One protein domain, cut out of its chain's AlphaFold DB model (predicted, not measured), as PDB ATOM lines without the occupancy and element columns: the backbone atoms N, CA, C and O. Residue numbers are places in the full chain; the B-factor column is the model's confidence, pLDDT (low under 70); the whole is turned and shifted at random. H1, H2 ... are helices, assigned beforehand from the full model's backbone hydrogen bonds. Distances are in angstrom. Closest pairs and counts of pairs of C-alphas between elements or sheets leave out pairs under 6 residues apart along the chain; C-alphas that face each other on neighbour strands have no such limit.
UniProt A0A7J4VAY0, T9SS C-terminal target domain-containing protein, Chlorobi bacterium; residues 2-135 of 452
ATOM      1  N   ALA A   2      28.043  73.603 213.227       30.69
ATOM      2  CA  ALA A   2      26.719  73.680 212.588       30.69
ATOM      3  C   ALA A   2      25.874  72.386 212.703       30.69
ATOM      4  O   ALA A   2      24.655  72.453 212.614       30.69
ATOM      5  N   ASP A   3      26.491  71.228 212.977       41.00
ATOM      6  CA  ASP A   3      25.774  69.943 213.106       41.00
ATOM      7  C   ASP A   3      25.073  69.718 214.458       41.00
ATOM      8  O   ASP A   3      24.271  68.797 214.594       41.00
ATOM      9  N   ALA A   4      25.338  70.550 215.472       39.97
ATOM     10  CA  ALA A   4      24.805  70.343 216.825       39.97
ATOM     11  C   ALA A   4      23.288  70.604 216.936       39.97
ATOM     12  O   ALA A   4      22.641  70.071 217.831       39.97
ATOM     13  N   PHE A   5      22.712  71.357 215.993       44.56
ATOM     14  CA  PHE A   5      21.266  71.593 215.887       44.56
ATOM     15  C   PHE A   5      20.601  70.761 214.777       44.56
ATOM     16  O   PHE A   5      19.412  70.925 214.512       44.56
ATOM     17  N   ALA A   6      21.347  69.887 214.090       43.50
ATOM     18  CA  ALA A   6      20.988  69.494 212.733       43.50
ATOM     19  C   ALA A   6      20.010  68.324 212.579       43.50
ATOM     20  O   ALA A   6      19.643  68.071 211.439       43.50
ATOM     21  N   GLN A   7      19.572  67.588 213.610       59.78
ATOM     22  CA  GLN A   7      18.686  66.434 213.352       59.78
ATOM     23  C   GLN A   7      17.566  66.157 214.385       59.78
ATOM     24  O   GLN A   7      17.364  64.988 214.723       59.78
ATOM     25  N   PRO A   8      16.753  67.139 214.842       62.09
ATOM     26  CA  PRO A   8      15.463  66.816 215.465       62.09
ATOM     27  C   PRO A   8      14.643  65.838 214.609       62.09
ATOM     28  O   PRO A   8      13.966  64.967 215.152       62.09
ATOM     29  N   GLN A   9      14.767  65.926 213.275       69.50
ATOM     30  CA  GLN A   9      14.080  65.027 212.348       69.50
ATOM     31  C   GLN A   9      14.425  63.540 212.530       69.50
ATOM     32  O   GLN A   9      13.546  62.702 212.346       69.50
ATOM     33  N   ASN A  10      15.652  63.193 212.934       87.12
ATOM     34  CA  ASN A  10      16.050  61.787 213.054       87.12
ATOM     35  C   ASN A  10      15.744  61.205 214.432       87.12
ATOM     36  O   ASN A  10      15.625  59.985 214.561       87.12
ATOM     37  N   PHE A  11      15.564  62.048 215.461       88.75
ATOM     38  CA  PHE A  11      15.303  61.549 216.813       88.75
ATOM     39  C   PHE A  11      14.064  60.655 216.843       88.75
ATOM     40  O   PHE A  11      14.077  59.635 217.528       88.75
ATOM     41  N   ALA A  12      13.055  60.972 216.023       89.19
ATOM     42  CA  ALA A  12      11.846  60.178 215.827       89.19
ATOM     43  C   ALA A  12      12.118  58.696 215.496       89.19
ATOM     44  O   ALA A  12      11.374  57.823 215.942       89.19
ATOM     45  N   THR A  13      13.192  58.397 214.757       90.62
ATOM     46  CA  THR A  13      13.567  57.030 214.360       90.62
ATOM     47  C   THR A  13      14.651  56.420 215.252       90.62
ATOM     48  O   THR A  13      14.977  55.242 215.103       90.62
ATOM     49  N   SER A  14      15.212  57.190 216.188       92.00
ATOM     50  CA  SER A  14      16.283  56.741 217.080       92.00
ATOM     51  C   SER A  14      15.834  55.633 218.037       92.00
ATOM     52  O   SER A  14      14.661  55.507 218.395       92.00
ATOM     53  N   LEU A  15      16.790  54.850 218.540       90.75
ATOM     54  CA  LEU A  15      16.522  53.839 219.570       90.75
ATOM     55  C   LEU A  15      16.195  54.446 220.943       90.75
ATOM     56  O   LEU A  15      15.535  53.787 221.746       90.75
ATOM     57  N   HIS A  16      16.603  55.692 221.203       89.88
ATOM     58  CA  HIS A  16      16.217  56.423 222.414       89.88
ATOM     59  C   HIS A  16      14.734  56.807 222.394       89.88
ATOM     60  O   HIS A  16      14.064  56.696 223.423       89.88
ATOM     61  N   LYS A  17      14.210  57.169 221.214       89.12
ATOM     62  CA  LYS A  17      12.785  57.436 221.003       89.12
ATOM     63  C   LYS A  17      11.955  56.162 220.944       89.12
ATOM     64  O   LYS A  17      11.005  56.013 221.699       89.12
ATOM     65  N   THR A  18      12.323  55.245 220.056       88.56
ATOM     66  CA  THR A  18      11.504  54.066 219.726       88.56
ATOM     67  C   THR A  18      11.603  52.952 220.759       88.56
ATOM     68  O   THR A  18      10.671  52.173 220.907       88.56
ATOM     69  N   ARG A  19      12.747  52.820 221.450       86.88
ATOM     70  CA  ARG A  19      13.022  51.758 222.441       86.88
ATOM     71  C   ARG A  19      12.812  50.331 221.909       86.88
ATOM     72  O   ARG A  19      12.738  49.383 222.699       86.88
ATOM     73  N   ALA A  20      12.810  50.165 220.584       87.81
ATOM     74  CA  ALA A  20      12.414  48.941 219.885       87.81
ATOM     75  C   ALA A  20      13.209  47.695 220.317       87.81
ATOM     76  O   ALA A  20      12.674  46.588 220.314       87.81
ATOM     77  N   GLY A  21      14.451  47.880 220.791       86.88
ATOM     78  CA  GLY A  21      15.309  46.808 221.309       86.88
ATOM     79  C   GLY A  21      14.653  45.934 222.375       86.88
ATOM     80  O   GLY A  21      14.851  44.719 222.370       86.88
ATOM     81  N   LYS A  22      13.855  46.526 223.274       84.44
ATOM     82  CA  LYS A  22      13.181  45.772 224.341       84.44
ATOM     83  C   LYS A  22      12.038  44.923 223.788       84.44
ATOM     84  O   LYS A  22      11.928  43.759 224.156       84.44
ATOM     85  N   TYR A  23      11.235  45.491 222.888       86.31
ATOM     86  CA  TYR A  23      10.146  44.772 222.230       86.31
ATOM     87  C   TYR A  23      10.676  43.611 221.395       86.31
ATOM     88  O   TYR A  23      10.230  42.478 221.553       86.31
ATOM     89  N   PHE A  24      11.685  43.876 220.563       87.56
ATOM     90  CA  PHE A  24      12.280  42.854 219.713       87.56
ATOM     91  C   PHE A  24      12.829  41.684 220.537       87.56
ATOM     92  O   PHE A  24      12.613  40.532 220.180       87.56
ATOM     93  N   TRP A  25      13.487  41.984 221.664       86.19
ATOM     94  CA  TRP A  25      13.989  40.982 222.607       86.19
ATOM     95  C   TRP A  25      12.882  40.158 223.271       86.19
ATOM     96  O   TRP A  25      13.042  38.955 223.477       86.19
ATOM     97  N   TYR A  26      11.776  40.807 223.627       88.50
ATOM     98  CA  TYR A  26      10.689  40.181 224.368       88.50
ATOM     99  C   TYR A  26       9.756  39.350 223.480       88.50
ATOM    100  O   TYR A  26       9.298  38.298 223.917       88.50
ATOM    101  N   SER A  27       9.495  39.796 222.251       88.75
ATOM    102  CA  SER A  27       8.399  39.283 221.428       88.75
ATOM    103  C   SER A  27       8.539  37.810 221.041       88.75
ATOM    104  O   SER A  27       9.591  37.362 220.576       88.75
ATOM    105  N   ALA A  28       7.431  37.072 221.133       90.25
ATOM    106  CA  ALA A  28       7.329  35.666 220.756       90.25
ATOM    107  C   ALA A  28       7.638  35.454 219.268       90.25
ATOM    108  O   ALA A  28       8.255  34.456 218.902       90.25
ATOM    109  N   ALA A  29       7.279  36.426 218.419       89.56
ATOM    110  CA  ALA A  29       7.561  36.394 216.984       89.56
ATOM    111  C   ALA A  29       9.066  36.316 216.673       89.56
ATOM    112  O   ALA A  29       9.449  35.814 215.620       89.56
ATOM    113  N   ASN A  30       9.910  36.767 217.604       86.88
ATOM    114  CA  ASN A  30      11.364  36.723 217.491       86.88
ATOM    115  C   ASN A  30      11.992  35.638 218.384       86.88
ATOM    116  O   ASN A  30      13.188  35.693 218.635       86.88
ATOM    117  N   GLY A  31      11.215  34.684 218.913       85.25
ATOM    118  CA  GLY A  31      11.719  33.681 219.867       85.25
ATOM    119  C   GLY A  31      12.031  34.252 221.256       85.25
ATOM    120  O   GLY A  31      12.762  33.643 222.039       85.25
ATOM    121  N   GLY A  32      11.505  35.441 221.554       87.75
ATOM    122  CA  GLY A  32      11.615  36.101 222.843       87.75
ATOM    123  C   GLY A  32      10.749  35.466 223.929       87.75
ATOM    124  O   GLY A  32       9.970  34.535 223.715       87.75
ATOM    125  N   PHE A  33      10.900  35.999 225.134       88.69
ATOM    126  CA  PHE A  33      10.332  35.430 226.350       88.69
ATOM    127  C   PHE A  33       8.791  35.456 226.427       88.69
ATOM    128  O   PHE A  33       8.194  34.639 227.134       88.69
ATOM    129  N   GLU A  34       8.125  36.331 225.670       91.62
ATOM    130  CA  GLU A  34       6.664  36.317 225.501       91.62
ATOM    131  C   GLU A  34       6.165  34.923 225.095       91.62
ATOM    132  O   GLU A  34       5.152  34.468 225.615       91.62
ATOM    133  N   GLY A  35       6.911  34.190 224.257       89.44
ATOM    134  CA  GLY A  35       6.519  32.847 223.820       89.44
ATOM    135  C   GLY A  35       6.419  31.829 224.963       89.44
ATOM    136  O   GLY A  35       5.591  30.925 224.904       89.44
ATOM    137  N   LEU A  36       7.219  31.990 226.025       88.69
ATOM    138  CA  LEU A  36       7.195  31.100 227.194       88.69
ATOM    139  C   LEU A  36       6.133  31.517 228.227       88.69
ATOM    140  O   LEU A  36       5.550  30.681 228.931       88.69
ATOM    141  N   THR A  37       5.900  32.825 228.352       90.31
ATOM    142  CA  THR A  37       5.004  33.384 229.375       90.31
ATOM    143  C   THR A  37       3.564  33.522 228.915       90.31
ATOM    144  O   THR A  37       2.664  33.379 229.737       90.31
ATOM    145  N   GLY A  38       3.343  33.806 227.632       91.44
ATOM    146  CA  GLY A  38       2.057  34.247 227.101       91.44
ATOM    147  C   GLY A  38       1.635  35.642 227.577       91.44
ATOM    148  O   GLY A  38       0.508  36.049 227.307       91.44
ATOM    149  N   VAL A  39       2.498  36.373 228.294       91.31
ATOM    150  CA  VAL A  39       2.196  37.737 228.737       91.31
ATOM    151  C   VAL A  39       2.594  38.691 227.611       91.31
ATOM    152  O   VAL A  39       3.741  38.648 227.179       91.31
ATOM    153  N   PRO A  40       1.691  39.541 227.099       90.00
ATOM    154  CA  PRO A  40       2.035  40.445 226.013       90.00
ATOM    155  C   PRO A  40       2.882  41.618 226.514       90.00
ATOM    156  O   PRO A  40       2.771  42.052 227.662       90.00
ATOM    157  N   ASN A  41       3.685  42.205 225.627       82.94
ATOM    158  CA  ASN A  41       4.467  43.413 225.931       82.94
ATOM    159  C   ASN A  41       3.597  44.637 226.279       82.94
ATOM    160  O   ASN A  41       4.095  45.586 226.879       82.94
ATOM    161  N   THR A  42       2.317  44.614 225.893       85.25
ATOM    162  CA  THR A  42       1.302  45.629 226.211       85.25
ATOM    163  C   THR A  42       0.718  45.483 227.615       85.25
ATOM    164  O   THR A  42      -0.135  46.275 228.009       85.25
ATOM    165  N   HIS A  43       1.140  44.474 228.383       87.12
ATOM    166  CA  HIS A  43       0.713  44.329 229.767       87.12
ATOM    167  C   HIS A  43       1.120  45.585 230.571       87.12
ATOM    168  O   HIS A  43       2.284  45.985 230.498       87.12
ATOM    169  N   PRO A  44       0.225  46.188 231.379       83.38
ATOM    170  CA  PRO A  44       0.446  47.504 231.999       83.38
ATOM    171  C   PRO A  44       1.676  47.540 232.915       83.38
ATOM    172  O   PRO A  44       2.451  48.490 232.934       83.38
ATOM    173  N   ASN A  45       1.939  46.444 233.626       86.06
ATOM    174  CA  ASN A  45       3.138  46.331 234.458       86.06
ATOM    175  C   ASN A  45       4.400  45.916 233.675       86.06
ATOM    176  O   ASN A  45       5.489  45.866 234.248       86.06
ATOM    177  N   LEU A  46       4.292  45.620 232.378       80.75
ATOM    178  CA  LEU A  46       5.408  45.261 231.501       80.75
ATOM    179  C   LEU A  46       5.756  46.348 230.492       80.75
ATOM    180  O   LEU A  46       6.513  46.034 229.580       80.75
ATOM    181  N   GLU A  47       5.267  47.584 230.639       64.94
ATOM    182  CA  GLU A  47       5.534  48.695 229.716       64.94
ATOM    183  C   GLU A  47       7.045  48.973 229.569       64.94
ATOM    184  O   GLU A  47       7.653  49.867 230.163       64.94
ATOM    185  N   CYS A  48       7.689  48.164 228.736       65.50
ATOM    186  CA  CYS A  48       9.096  48.233 228.388       65.50
ATOM    187  C   CYS A  48       9.376  49.567 227.689       65.50
ATOM    188  O   CYS A  48      10.462  50.140 227.846       65.50
ATOM    189  N   GLU A  49       8.368  50.056 226.968       54.81
ATOM    190  CA  GLU A  49       8.299  51.344 226.290       54.81
ATOM    191  C   GLU A  49       8.174  52.513 227.272       54.81
ATOM    192  O   GLU A  49       8.779  53.549 227.023       54.81
ATOM    193  N   GLY A  50       7.519  52.330 228.425       62.09
ATOM    194  CA  GLY A  50       7.344  53.345 229.472       62.09
ATOM    195  C   GLY A  50       8.470  53.403 230.509       62.09
ATOM    196  O   GLY A  50       8.545  54.343 231.284       62.09
ATOM    197  N   CYS A  51       9.404  52.447 230.533       67.25
ATOM    198  CA  CYS A  51      10.545  52.491 231.460       67.25
ATOM    199  C   CYS A  51      11.442  53.724 231.204       67.25
ATOM    200  O   CYS A  51      12.303  53.678 230.319       67.25
ATOM    201  N   HIS A  52      11.271  54.777 232.006       77.06
ATOM    202  CA  HIS A  52      12.033  56.027 231.986       77.06
ATOM    203  C   HIS A  52      12.589  56.373 233.381       77.06
ATOM    204  O   HIS A  52      12.156  55.816 234.390       77.06
ATOM    205  N   GLY A  53      13.589  57.258 233.449       74.94
ATOM    206  CA  GLY A  53      14.053  57.811 234.730       74.94
ATOM    207  C   GLY A  53      12.976  58.706 235.360       74.94
ATOM    208  O   GLY A  53      12.159  59.231 234.625       74.94
ATOM    209  N   PRO A  54      12.934  58.929 236.683       77.69
ATOM    210  CA  PRO A  54      11.797  59.583 237.353       77.69
ATOM    211  C   PRO A  54      11.602  61.072 237.013       77.69
ATOM    212  O   PRO A  54      10.522  61.616 237.229       77.69
ATOM    213  N   THR A  55      12.633  61.734 236.491       86.00
ATOM    214  CA  THR A  55      12.641  63.164 236.162       86.00
ATOM    215  C   THR A  55      13.304  63.388 234.810       86.00
ATOM    216  O   THR A  55      14.033  62.515 234.327       86.00
ATOM    217  N   ASN A  56      13.082  64.557 234.218       86.38
ATOM    218  CA  ASN A  56      13.837  65.018 233.058       86.38
ATOM    219  C   ASN A  56      15.308  65.334 233.445       86.38
ATOM    220  O   ASN A  56      15.728  65.206 234.604       86.38
ATOM    221  N   ALA A  57      16.089  65.793 232.472       86.38
ATOM    222  CA  ALA A  57      17.508  66.105 232.610       86.38
ATOM    223  C   ALA A  57      17.845  67.274 233.558       86.38
ATOM    224  O   ALA A  57      18.999  67.367 233.989       86.38
ATOM    225  N   ASP A  58      16.883  68.151 233.873       85.56
ATOM    226  CA  ASP A  58      17.032  69.239 234.854       85.56
ATOM    227  C   ASP A  58      16.446  68.912 236.240       85.56
ATOM    228  O   ASP A  58      16.623  69.690 237.178       85.56
ATOM    229  N   GLY A  59      15.847  67.729 236.401       87.12
ATOM    230  CA  GLY A  59      15.285  67.247 237.661       87.12
ATOM    231  C   GLY A  59      13.800  67.556 237.852       87.12
ATOM    232  O   GLY A  59      13.235  67.146 238.866       87.12
ATOM    233  N   ALA A  60      13.142  68.228 236.905       86.75
ATOM    234  CA  ALA A  60      11.697  68.398 236.938       86.75
ATOM    235  C   ALA A  60      10.961  67.082 236.636       86.75
ATOM    236  O   ALA A  60      11.404  66.237 235.851       86.75
ATOM    237  N   ALA A  61       9.801  66.908 237.269       86.31
ATOM    238  CA  ALA A  61       8.898  65.807 236.960       86.31
ATOM    239  C   ALA A  61       8.316  65.965 235.545       86.31
ATOM    240  O   ALA A  61       8.096  67.082 235.074       86.31
ATOM    241  N   TYR A  62       8.029  64.844 234.885       81.25
ATOM    242  CA  TYR A  62       7.339  64.861 233.596       81.25
ATOM    243  C   TYR A  62       5.906  65.370 233.755       81.25
ATOM    244  O   TYR A  62       5.209  65.021 234.710       81.25
ATOM    245  N   THR A  63       5.461  66.194 232.810       78.50
ATOM    246  CA  THR A  63       4.094  66.708 232.760       78.50
ATOM    247  C   THR A  63       3.270  65.883 231.768       78.50
ATOM    248  O   THR A  63       3.583  65.824 230.583       78.50
ATOM    249  N   GLY A  64       2.199  65.242 232.242       79.38
ATOM    250  CA  GLY A  64       1.306  64.433 231.401       79.38
ATOM    251  C   GLY A  64       1.836  63.031 231.078       79.38
ATOM    252  O   GLY A  64       2.644  62.472 231.819       79.38
ATOM    253  N   THR A  65       1.328  62.438 229.993       80.62
ATOM    254  CA  THR A  65       1.769  61.121 229.515       80.62
ATOM    255  C   THR A  65       3.211  61.205 229.038       80.62
ATOM    256  O   THR A  65       3.537  62.027 228.182       80.62
ATOM    257  N   TYR A  66       4.067  60.352 229.592       83.38
ATOM    258  CA  TYR A  66       5.477  60.327 229.243       83.38
ATOM    259  C   TYR A  66       5.685  59.954 227.769       83.38
ATOM    260  O   TYR A  66       5.239  58.899 227.318       83.38
ATOM    261  N   ASP A  67       6.419  60.800 227.048       83.81
ATOM    262  CA  ASP A  67       6.881  60.552 225.686       83.81
ATOM    263  C   ASP A  67       8.388  60.858 225.602       83.81
ATOM    264  O   ASP A  67       8.792  61.984 225.922       83.81
ATOM    265  N   PRO A  68       9.241  59.897 225.188       87.06
ATOM    266  CA  PRO A  68      10.677  60.123 225.100       87.06
ATOM    267  C   PRO A  68      11.018  61.326 224.222       87.06
ATOM    268  O   PRO A  68      10.507  61.474 223.106       87.06
ATOM    269  N   SER A  69      11.903  62.191 224.699       85.69
ATOM    270  CA  SER A  69      12.193  63.466 224.045       85.69
ATOM    271  C   SER A  69      13.567  64.007 224.424       85.69
ATOM    272  O   SER A  69      14.271  63.468 225.276       85.69
ATOM    273  N   CYS A  70      13.957  65.116 223.796       85.75
ATOM    274  CA  CYS A  70      15.251  65.748 224.033       85.75
ATOM    275  C   CYS A  70      15.479  66.087 225.517       85.75
ATOM    276  O   CYS A  70      16.618  66.038 225.974       85.75
ATOM    277  N   ILE A  71      14.415  66.392 226.273       86.12
ATOM    278  CA  ILE A  71      14.513  66.765 227.692       86.12
ATOM    279  C   ILE A  71      14.904  65.601 228.609       86.12
ATOM    280  O   ILE A  71      15.273  65.839 229.755       86.12
ATOM    281  N   ASP A  72      14.866  64.356 228.124       86.25
ATOM    282  CA  ASP A  72      15.366  63.195 228.871       86.25
ATOM    283  C   ASP A  72      16.888  63.282 229.085       86.25
ATOM    284  O   ASP A  72      17.423  62.786 230.079       86.25
ATOM    285  N   CYS A  73      17.600  63.916 228.148       87.31
ATOM    286  CA  CYS A  73      19.059  64.032 228.170       87.31
ATOM    287  C   CYS A  73      19.529  65.478 228.317       87.31
ATOM    288  O   CYS A  73      20.496  65.741 229.023       87.31
ATOM    289  N   HIS A  74      18.838  66.423 227.693       87.31
ATOM    290  CA  HIS A  74      19.228  67.823 227.679       87.31
ATOM    291  C   HIS A  74      18.399  68.638 228.677       87.31
ATOM    292  O   HIS A  74      17.172  68.646 228.577       87.31
ATOM    293  N   PRO A  75      19.033  69.358 229.619       84.75
ATOM    294  CA  PRO A  75      18.324  70.247 230.534       84.75
ATOM    295  C   PRO A  75      17.467  71.261 229.765       84.75
ATOM    296  O   PRO A  75      17.969  71.971 228.891       84.75
ATOM    297  N   SER A  76      16.172  71.358 230.075       79.44
ATOM    298  CA  SER A  76      15.276  72.259 229.331       79.44
ATOM    299  C   SER A  76      15.621  73.734 229.577       79.44
ATOM    300  O   SER A  76      15.479  74.583 228.697       79.44
ATOM    301  N   ASN A  77      16.181  74.021 230.751       79.19
ATOM    302  CA  ASN A  77      16.655  75.338 231.167       79.19
ATOM    303  C   ASN A  77      17.963  75.799 230.493       79.19
ATOM    304  O   ASN A  77      18.374  76.936 230.716       79.19
ATOM    305  N   SER A  78      18.619  74.961 229.682       75.62
ATOM    306  CA  SER A  78      19.884  75.296 229.011       75.62
ATOM    307  C   SER A  78      19.740  75.565 227.512       75.62
ATOM    308  O   SER A  78      20.746  75.630 226.807       75.62
ATOM    309  N   MET A  79      18.505  75.694 227.006       71.94
ATOM    310  CA  MET A  79      18.215  75.777 225.566       71.94
ATOM    311  C   MET A  79      18.847  74.623 224.767       71.94
ATOM    312  O   MET A  79      19.254  74.808 223.622       71.94
ATOM    313  N   PHE A  80      18.952  73.438 225.377       74.25
ATOM    314  CA  PHE A  80      19.590  72.261 224.780       74.25
ATOM    315  C   PHE A  80      21.086  72.443 224.460       74.25
ATOM    316  O   PHE A  80      21.613  71.754 223.588       74.25
ATOM    317  N   ASN A  81      21.797  73.324 225.179       79.44
ATOM    318  CA  ASN A  81      23.240  73.509 225.008       79.44
ATOM    319  C   ASN A  81      23.997  72.172 225.219       79.44
ATOM    320  O   ASN A  81      23.914  71.613 226.320       79.44
ATOM    321  N   PRO A  82      24.762  71.667 224.230       74.44
ATOM    322  CA  PRO A  82      25.556  70.444 224.371       74.44
ATOM    323  C   PRO A  82      26.515  70.454 225.569       74.44
ATOM    324  O   PRO A  82      26.668  69.430 226.229       74.44
ATOM    325  N   ASP A  83      27.078  71.612 225.922       82.69
ATOM    326  CA  ASP A  83      28.017  71.751 227.045       82.69
ATOM    327  C   ASP A  83      27.344  71.554 228.416       82.69
ATOM    328  O   ASP A  83      28.012  71.379 229.435       82.69
ATOM    329  N   SER A  84      26.009  71.578 228.460       85.44
ATOM    330  CA  SER A  84      25.232  71.323 229.679       85.44
ATOM    331  C   SER A  84      24.962  69.836 229.939       85.44
ATOM    332  O   SER A  84      24.461  69.487 231.015       85.44
ATOM    333  N   LEU A  85      25.295  68.961 228.982       85.75
ATOM    334  CA  LEU A  85      25.106  67.518 229.087       85.75
ATOM    335  C   LEU A  85      26.074  66.919 230.118       85.75
ATOM    336  O   LEU A  85      27.271  67.211 230.142       85.75
ATOM    337  N   LYS A  86      25.565  66.033 230.975       89.38
ATOM    338  CA  LYS A  86      26.346  65.355 232.018       89.38
ATOM    339  C   LYS A  86      26.280  63.848 231.828       89.38
ATOM    340  O   LYS A  86      25.205  63.280 231.687       89.38
ATOM    341  N   GLU A  87      27.406  63.153 231.994       90.50
ATOM    342  CA  GLU A  87      27.446  61.678 231.944       90.50
ATOM    343  C   GLU A  87      26.516  61.006 232.976       90.50
ATOM    344  O   GLU A  87      26.126  59.848 232.828       90.50
ATOM    345  N   SER A  88      26.154  61.702 234.060       88.56
ATOM    346  CA  SER A  88      25.146  61.221 235.015       88.56
ATOM    347  C   SER A  88      23.759  61.046 234.389       88.56
ATOM    348  O   SER A  88      23.051  60.131 234.797       88.56
ATOM    349  N   GLN A  89      23.387  61.857 233.391       88.19
ATOM    350  CA  GLN A  89      22.104  61.726 232.689       88.19
ATOM    351  C   GLN A  89      22.057  60.401 231.922       88.19
ATOM    352  O   GLN A  89      21.130  59.619 232.120       88.19
ATOM    353  N   CYS A  90      23.116  60.067 231.176       89.94
ATOM    354  CA  CYS A  90      23.233  58.781 230.482       89.94
ATOM    355  C   CYS A  90      23.183  57.605 231.473       89.94
ATOM    356  O   CYS A  90      22.442  56.638 231.295       89.94
ATOM    357  N   ARG A  91      23.948  57.694 232.567       89.75
ATOM    358  CA  ARG A  91      24.068  56.615 233.565       89.75
ATOM    359  C   ARG A  91      22.783  56.329 234.342       89.75
ATOM    360  O   ARG A  91      22.659  55.225 234.866       89.75
ATOM    361  N   SER A  92      21.831  57.263 234.379       85.62
ATOM    362  CA  SER A  92      20.515  57.033 234.991       85.62
ATOM    363  C   SER A  92      19.736  55.908 234.290       85.62
ATOM    364  O   SER A  92      19.048  55.129 234.945       85.62
ATOM    365  N   CYS A  93      19.915  55.769 232.971       86.50
ATOM    366  CA  CYS A  93      19.256  54.757 232.144       86.50
ATOM    367  C   CYS A  93      20.206  53.614 231.740       86.50
ATOM    368  O   CYS A  93      19.800  52.453 231.665       86.50
ATOM    369  N   HIS A  94      21.497  53.903 231.552       89.25
ATOM    370  CA  HIS A  94      22.536  52.916 231.236       89.25
ATOM    371  C   HIS A  94      23.080  52.247 232.513       89.25
ATOM    372  O   HIS A  94      24.273  52.288 232.819       89.25
ATOM    373  N   SER A  95      22.191  51.608 233.280       86.00
ATOM    374  CA  SER A  95      22.464  51.105 234.638       86.00
ATOM    375  C   SER A  95      23.588  50.067 234.726       86.00
ATOM    376  O   SER A  95      24.319  50.025 235.718       86.00
ATOM    377  N   ARG A  96      23.777  49.249 233.682       87.56
ATOM    378  CA  ARG A  96      24.912  48.316 233.591       87.56
ATOM    379  C   ARG A  96      26.241  49.062 233.551       87.56
ATOM    380  O   ARG A  96      27.147  48.711 234.297       87.56
ATOM    381  N   GLN A  97      26.313  50.136 232.764       89.31
ATOM    382  CA  GLN A  97      27.506  50.971 232.704       89.31
ATOM    383  C   GLN A  97      27.750  51.700 234.023       89.31
ATOM    384  O   GLN A  97      28.878  51.767 234.504       89.31
ATOM    385  N   ASN A  98      26.684  52.206 234.649       90.31
ATOM    386  CA  ASN A  98      26.795  52.790 235.980       90.31
ATOM    387  C   ASN A  98      27.351  51.774 236.992       90.31
ATOM    388  O   ASN A  98      28.249  52.102 237.759       90.31
ATOM    389  N   THR A  99      26.888  50.520 236.932       89.88
ATOM    390  CA  THR A  99      27.376  49.429 237.790       89.88
ATOM    391  C   THR A  99      28.865  49.158 237.562       89.88
ATOM    392  O   THR A  99      29.610  49.077 238.534       89.88
ATOM    393  N   GLU A 100      29.322  49.055 236.308       89.38
ATOM    394  CA  GLU A 100      30.750  48.877 235.993       89.38
ATOM    395  C   GLU A 100      31.622  49.978 236.619       89.38
ATOM    396  O   GLU A 100      32.673  49.694 237.200       89.38
ATOM    397  N   ILE A 101      31.163  51.231 236.543       89.69
ATOM    398  CA  ILE A 101      31.853  52.388 237.122       89.69
ATOM    399  C   ILE A 101      31.857  52.314 238.654       89.69
ATOM    400  O   ILE A 101      32.911  52.489 239.263       89.69
ATOM    401  N   THR A 102      30.710  52.037 239.283       91.25
ATOM    402  CA  THR A 102      30.580  51.950 240.748       91.25
ATOM    403  C   THR A 102      31.399  50.805 241.342       91.25
ATOM    404  O   THR A 102      31.921  50.938 242.444       91.25
ATOM    405  N   LEU A 103      31.579  49.707 240.606       89.69
ATOM    406  CA  LEU A 103      32.464  48.607 240.999       89.69
ATOM    407  C   LEU A 103      33.958  48.976 240.954       89.69
ATOM    408  O   LEU A 103      34.796  48.153 241.316       89.69
ATOM    409  N   GLY A 104      34.304  50.191 240.519       88.25
ATOM    410  CA  GLY A 104      35.677  50.688 240.509       88.25
ATOM    411  C   GLY A 104      36.536  50.058 239.416       88.25
ATOM    412  O   GLY A 104      37.764  50.070 239.508       88.25
ATOM    413  N   TYR A 105      35.927  49.484 238.376       88.06
ATOM    414  CA  TYR A 105      36.712  48.922 237.294       88.06
ATOM    415  C   TYR A 105      37.422  50.017 236.491       88.06
ATOM    416  O   TYR A 105      36.809  50.994 236.048       88.06
ATOM    417  N   THR A 106      38.721  49.809 236.282       87.12
ATOM    418  CA  THR A 106      39.576  50.629 235.427       87.12
ATOM    419  C   THR A 106      39.146  50.552 233.966       87.12
ATOM    420  O   THR A 106      38.853  49.472 233.458       87.12
ATOM    421  N   ASP A 107      39.149  51.699 233.294       92.31
ATOM    422  CA  ASP A 107      38.905  51.815 231.860       92.31
ATOM    423  C   ASP A 107      39.863  52.846 231.268       92.31
ATOM    424  O   ASP A 107      39.987  53.957 231.784       92.31
ATOM    425  N   VAL A 108      40.551  52.467 230.197       93.06
ATOM    426  CA  VAL A 108      41.614  53.289 229.602       93.06
ATOM    427  C   VAL A 108      41.088  54.589 229.004       93.06
ATOM    428  O   VAL A 108      41.798  55.591 229.037       93.06
ATOM    429  N   HIS A 109      39.850  54.597 228.510       93.31
ATOM    430  CA  HIS A 109      39.232  55.760 227.879       93.31
ATOM    431  C   HIS A 109      38.768  56.762 228.941       93.31
ATOM    432  O   HIS A 109      39.109  57.940 228.870       93.31
ATOM    433  N   ARG A 110      38.098  56.287 229.997       92.00
ATOM    434  CA  ARG A 110      37.721  57.094 231.166       92.00
ATOM    435  C   ARG A 110      38.952  57.674 231.858       92.00
ATOM    436  O   ARG A 110      38.937  58.842 232.232       92.00
ATOM    437  N   THR A 111      40.031  56.900 231.998       92.75
ATOM    438  CA  THR A 111      41.310  57.409 232.525       92.75
ATOM    439  C   THR A 111      41.926  58.473 231.615       92.75
ATOM    440  O   THR A 111      42.518  59.422 232.121       92.75
ATOM    441  N   ALA A 112      41.751  58.363 230.296       93.62
ATOM    442  CA  ALA A 112      42.160  59.388 229.335       93.62
ATOM    443  C   ALA A 112      41.224  60.616 229.299       93.62
ATOM    444  O   ALA A 112      41.450  61.530 228.512       93.62
ATOM    445  N   GLY A 113      40.187  60.656 230.143       93.38
ATOM    446  CA  GLY A 113      39.239  61.767 230.223       93.38
ATOM    447  C   GLY A 113      38.096  61.706 229.208       93.38
ATOM    448  O   GLY A 113      37.280  62.629 229.195       93.38
ATOM    449  N   MET A 114      38.001  60.633 228.414       93.62
ATOM    450  CA  MET A 114      36.925  60.464 227.439       93.62
ATOM    451  C   MET A 114      35.561  60.336 228.123       93.62
ATOM    452  O   MET A 114      35.413  59.729 229.189       93.62
ATOM    453  N   LYS A 115      34.564  60.903 227.460       92.56
ATOM    454  CA  LYS A 115      33.144  60.931 227.788       92.56
ATOM    455  C   LYS A 115      32.377  59.972 226.893       92.56
ATOM    456  O   LYS A 115      32.874  59.501 225.874       92.56
ATOM    457  N   CYS A 116      31.126  59.693 227.256       91.88
ATOM    458  CA  CYS A 116      30.279  58.769 226.498       91.88
ATOM    459  C   CYS A 116      30.174  59.155 225.010       91.88
ATOM    460  O   CYS A 116      30.272  58.290 224.144       91.88
ATOM    461  N   TRP A 117      30.013  60.449 224.728       91.12
ATOM    462  CA  TRP A 117      29.848  60.992 223.375       91.12
ATOM    463  C   TRP A 117      31.146  61.095 222.565       91.12
ATOM    464  O   TRP A 117      31.086  61.347 221.366       91.12
ATOM    465  N   ASP A 118      32.310  60.860 223.177       91.50
ATOM    466  CA  ASP A 118      33.568  60.751 222.425       91.50
ATOM    467  C   ASP A 118      33.646  59.412 221.670       91.50
ATOM    468  O   ASP A 118      34.322  59.305 220.650       91.50
ATOM    469  N   CYS A 119      32.922  58.394 222.154       90.88
ATOM    470  CA  CYS A 119      32.715  57.129 221.448       90.88
ATOM    471  C   CYS A 119      31.392  57.132 220.668       90.88
ATOM    472  O   CYS A 119      31.372  56.772 219.493       90.88
ATOM    473  N   HIS A 120      30.302  57.538 221.328       91.25
ATOM    474  CA  HIS A 120      28.953  57.540 220.768       91.25
ATOM    475  C   HIS A 120      28.654  58.850 220.042       91.25
ATOM    476  O   HIS A 120      28.300  59.855 220.659       91.25
ATOM    477  N   GLY A 121      28.767  58.821 218.714       88.06
ATOM    478  CA  GLY A 121      28.472  59.972 217.867       88.06
ATOM    479  C   GLY A 121      26.991  60.372 217.862       88.06
ATOM    480  O   GLY A 121      26.112  59.661 218.351       88.06
ATOM    481  N   THR A 122      26.695  61.506 217.226       86.69
ATOM    482  CA  THR A 122      25.332  62.060 217.142       86.69
ATOM    483  C   THR A 122      24.323  61.092 216.530       86.69
ATOM    484  O   THR A 122      23.197  61.036 217.003       86.69
ATOM    485  N   GLN A 123      24.710  60.288 215.535       89.19
ATOM    486  CA  GLN A 123      23.826  59.283 214.928       89.19
ATOM    487  C   GLN A 123      23.466  58.145 215.890       89.19
ATOM    488  O   GLN A 123      22.347  57.642 215.841       89.19
ATOM    489  N   ASP A 124      24.373  57.768 216.794       90.12
ATOM    490  CA  ASP A 124      24.097  56.717 217.776       90.12
ATOM    491  C   ASP A 124      23.054  57.189 218.800       90.12
ATOM    492  O   ASP A 124      22.207  56.417 219.254       90.12
ATOM    493  N   MET A 125      23.074  58.483 219.128       90.06
ATOM    494  CA  MET A 125      22.152  59.071 220.098       90.06
ATOM    495  C   MET A 125      20.839  59.530 219.460       90.06
ATOM    496  O   MET A 125      19.763  59.235 219.978       90.06
ATOM    497  N   HIS A 126      20.908  60.226 218.327       90.06
ATOM    498  CA  HIS A 126      19.769  60.889 217.689       90.06
ATOM    499  C   HIS A 126      19.212  60.128 216.484       90.06
ATOM    500  O   HIS A 126      18.209  60.555 215.928       90.06
ATOM    501  N   GLY A 127      19.808  59.004 216.086       91.19
ATOM    502  CA  GLY A 127      19.405  58.254 214.899       91.19
ATOM    503  C   GLY A 127      19.965  58.827 213.593       91.19
ATOM    504  O   GLY A 127      20.474  59.948 213.520       91.19
ATOM    505  N   ASP A 128      19.855  58.029 212.534       91.19
ATOM    506  CA  ASP A 128      20.331  58.340 211.180       91.19
ATOM    507  C   ASP A 128      19.187  58.414 210.148       91.19
ATOM    508  O   ASP A 128      19.430  58.369 208.944       91.19
ATOM    509  N   GLY A 129      17.935  58.511 210.616       91.75
ATOM    510  CA  GLY A 129      16.729  58.467 209.784       91.75
ATOM    511  C   GLY A 129      16.217  57.050 209.499       91.75
ATOM    512  O   GLY A 129      15.133  56.896 208.940       91.75
ATOM    513  N   THR A 130      16.945  56.008 209.916       93.12
ATOM    514  CA  THR A 130      16.495  54.611 209.843       93.12
ATOM    515  C   THR A 130      15.990  54.143 211.204       93.12
ATOM    516  O   THR A 130      16.616  54.391 212.236       93.12
ATOM    517  N   THR A 131      14.856  53.442 211.224       93.12
ATOM    518  CA  THR A 131      14.378  52.748 212.426       93.12
ATOM    519  C   THR A 131      15.044  51.383 212.530       93.12
ATOM    520  O   THR A 131      14.972  50.574 211.606       93.12
ATOM    521  N   TYR A 132      15.654  51.104 213.679       93.06
ATOM    522  CA  TYR A 132      16.273  49.814 213.970       93.06
ATOM    523  C   TYR A 132      15.502  49.075 215.058       93.06
ATOM    524  O   TYR A 132      15.044  49.671 216.029       93.06
ATOM    525  N   ASN A 133      15.448  47.749 214.951       91.00
ATOM    526  CA  ASN A 133      14.818  46.902 215.961       91.00
ATOM    527  C   ASN A 133      15.642  46.774 217.249       91.00
ATOM    528  O   ASN A 133      15.127  46.301 218.251       91.00
ATOM    529  N   SER A 134      16.933  47.117 217.231       90.56
ATOM    530  CA  SER A 134      17.836  47.014 218.381       90.56
ATOM    531  C   SER A 134      19.141  47.759 218.112       90.56
ATOM    532  O   SER A 134      19.570  47.845 216.965       90.56
ATOM    533  N   MET A 135      19.840  48.193 219.170       89.75
ATOM    534  CA  MET A 135      21.218  48.708 219.066       89.75
ATOM    535  C   MET A 135      22.213  47.650 218.569       89.75
ATOM    536  O   MET A 135      23.326  47.972 218.164       89.75
TER     537      MET A 135
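What this domain is: This is residues 2 to 135 of the 452 residues of the protein "T9SS C-terminal target domain-containing protein" of Chlorobi bacterium (UniProt A0A7J4VAY0). Little regular structure is present: loops with nine short helices, H1, H2 and H9 clustered, H5 and H6 making a corner, residues 102 to 108 sticking out. Of 134 printed residues, 47 are in H1 to H9, in chain order; with no named strand, the class is all helix. It is only just compact, close to loose: radius of gyration of the C-alphas 16.5 A, spans 45 by 36 by 30 A.

How they stand to each other: H1, residues 8 to 11, touches H9, residues 122 to 126; the closest C-alphas, Phe 11 and His 126, are 4.6 A apart. H2, residues 15 to 18, touches H9 too, the closest C-alphas being His 16 and Met 125, 6.9 A. H5, residues 87 to 93, and H6, residues 95 to 102, only just touch, only at the corner, with 3 pairs of C-alphas within 8 A, the closest Arg 91 and Asn 98, 5.3 A. Every O i to N i+4 pair is within hydrogen-bond range in H6 and H9, 2 of 3 in H5.

Where its parts are: H1 begins at C-alpha 8 (15.463, 66.816, 215.465); H9 ends at C-alpha 126 (19.769, 60.889, 217.689). H3, residues 20 to 26, H4, 34 to 37, H7, 108 to 111, and H8, 116 to 119, touch no helix.

The domain as a whole: The printed part has no cut. The link H4 to H5 is long. Residues 2 to 9 and 47 to 51 have pLDDT under 70.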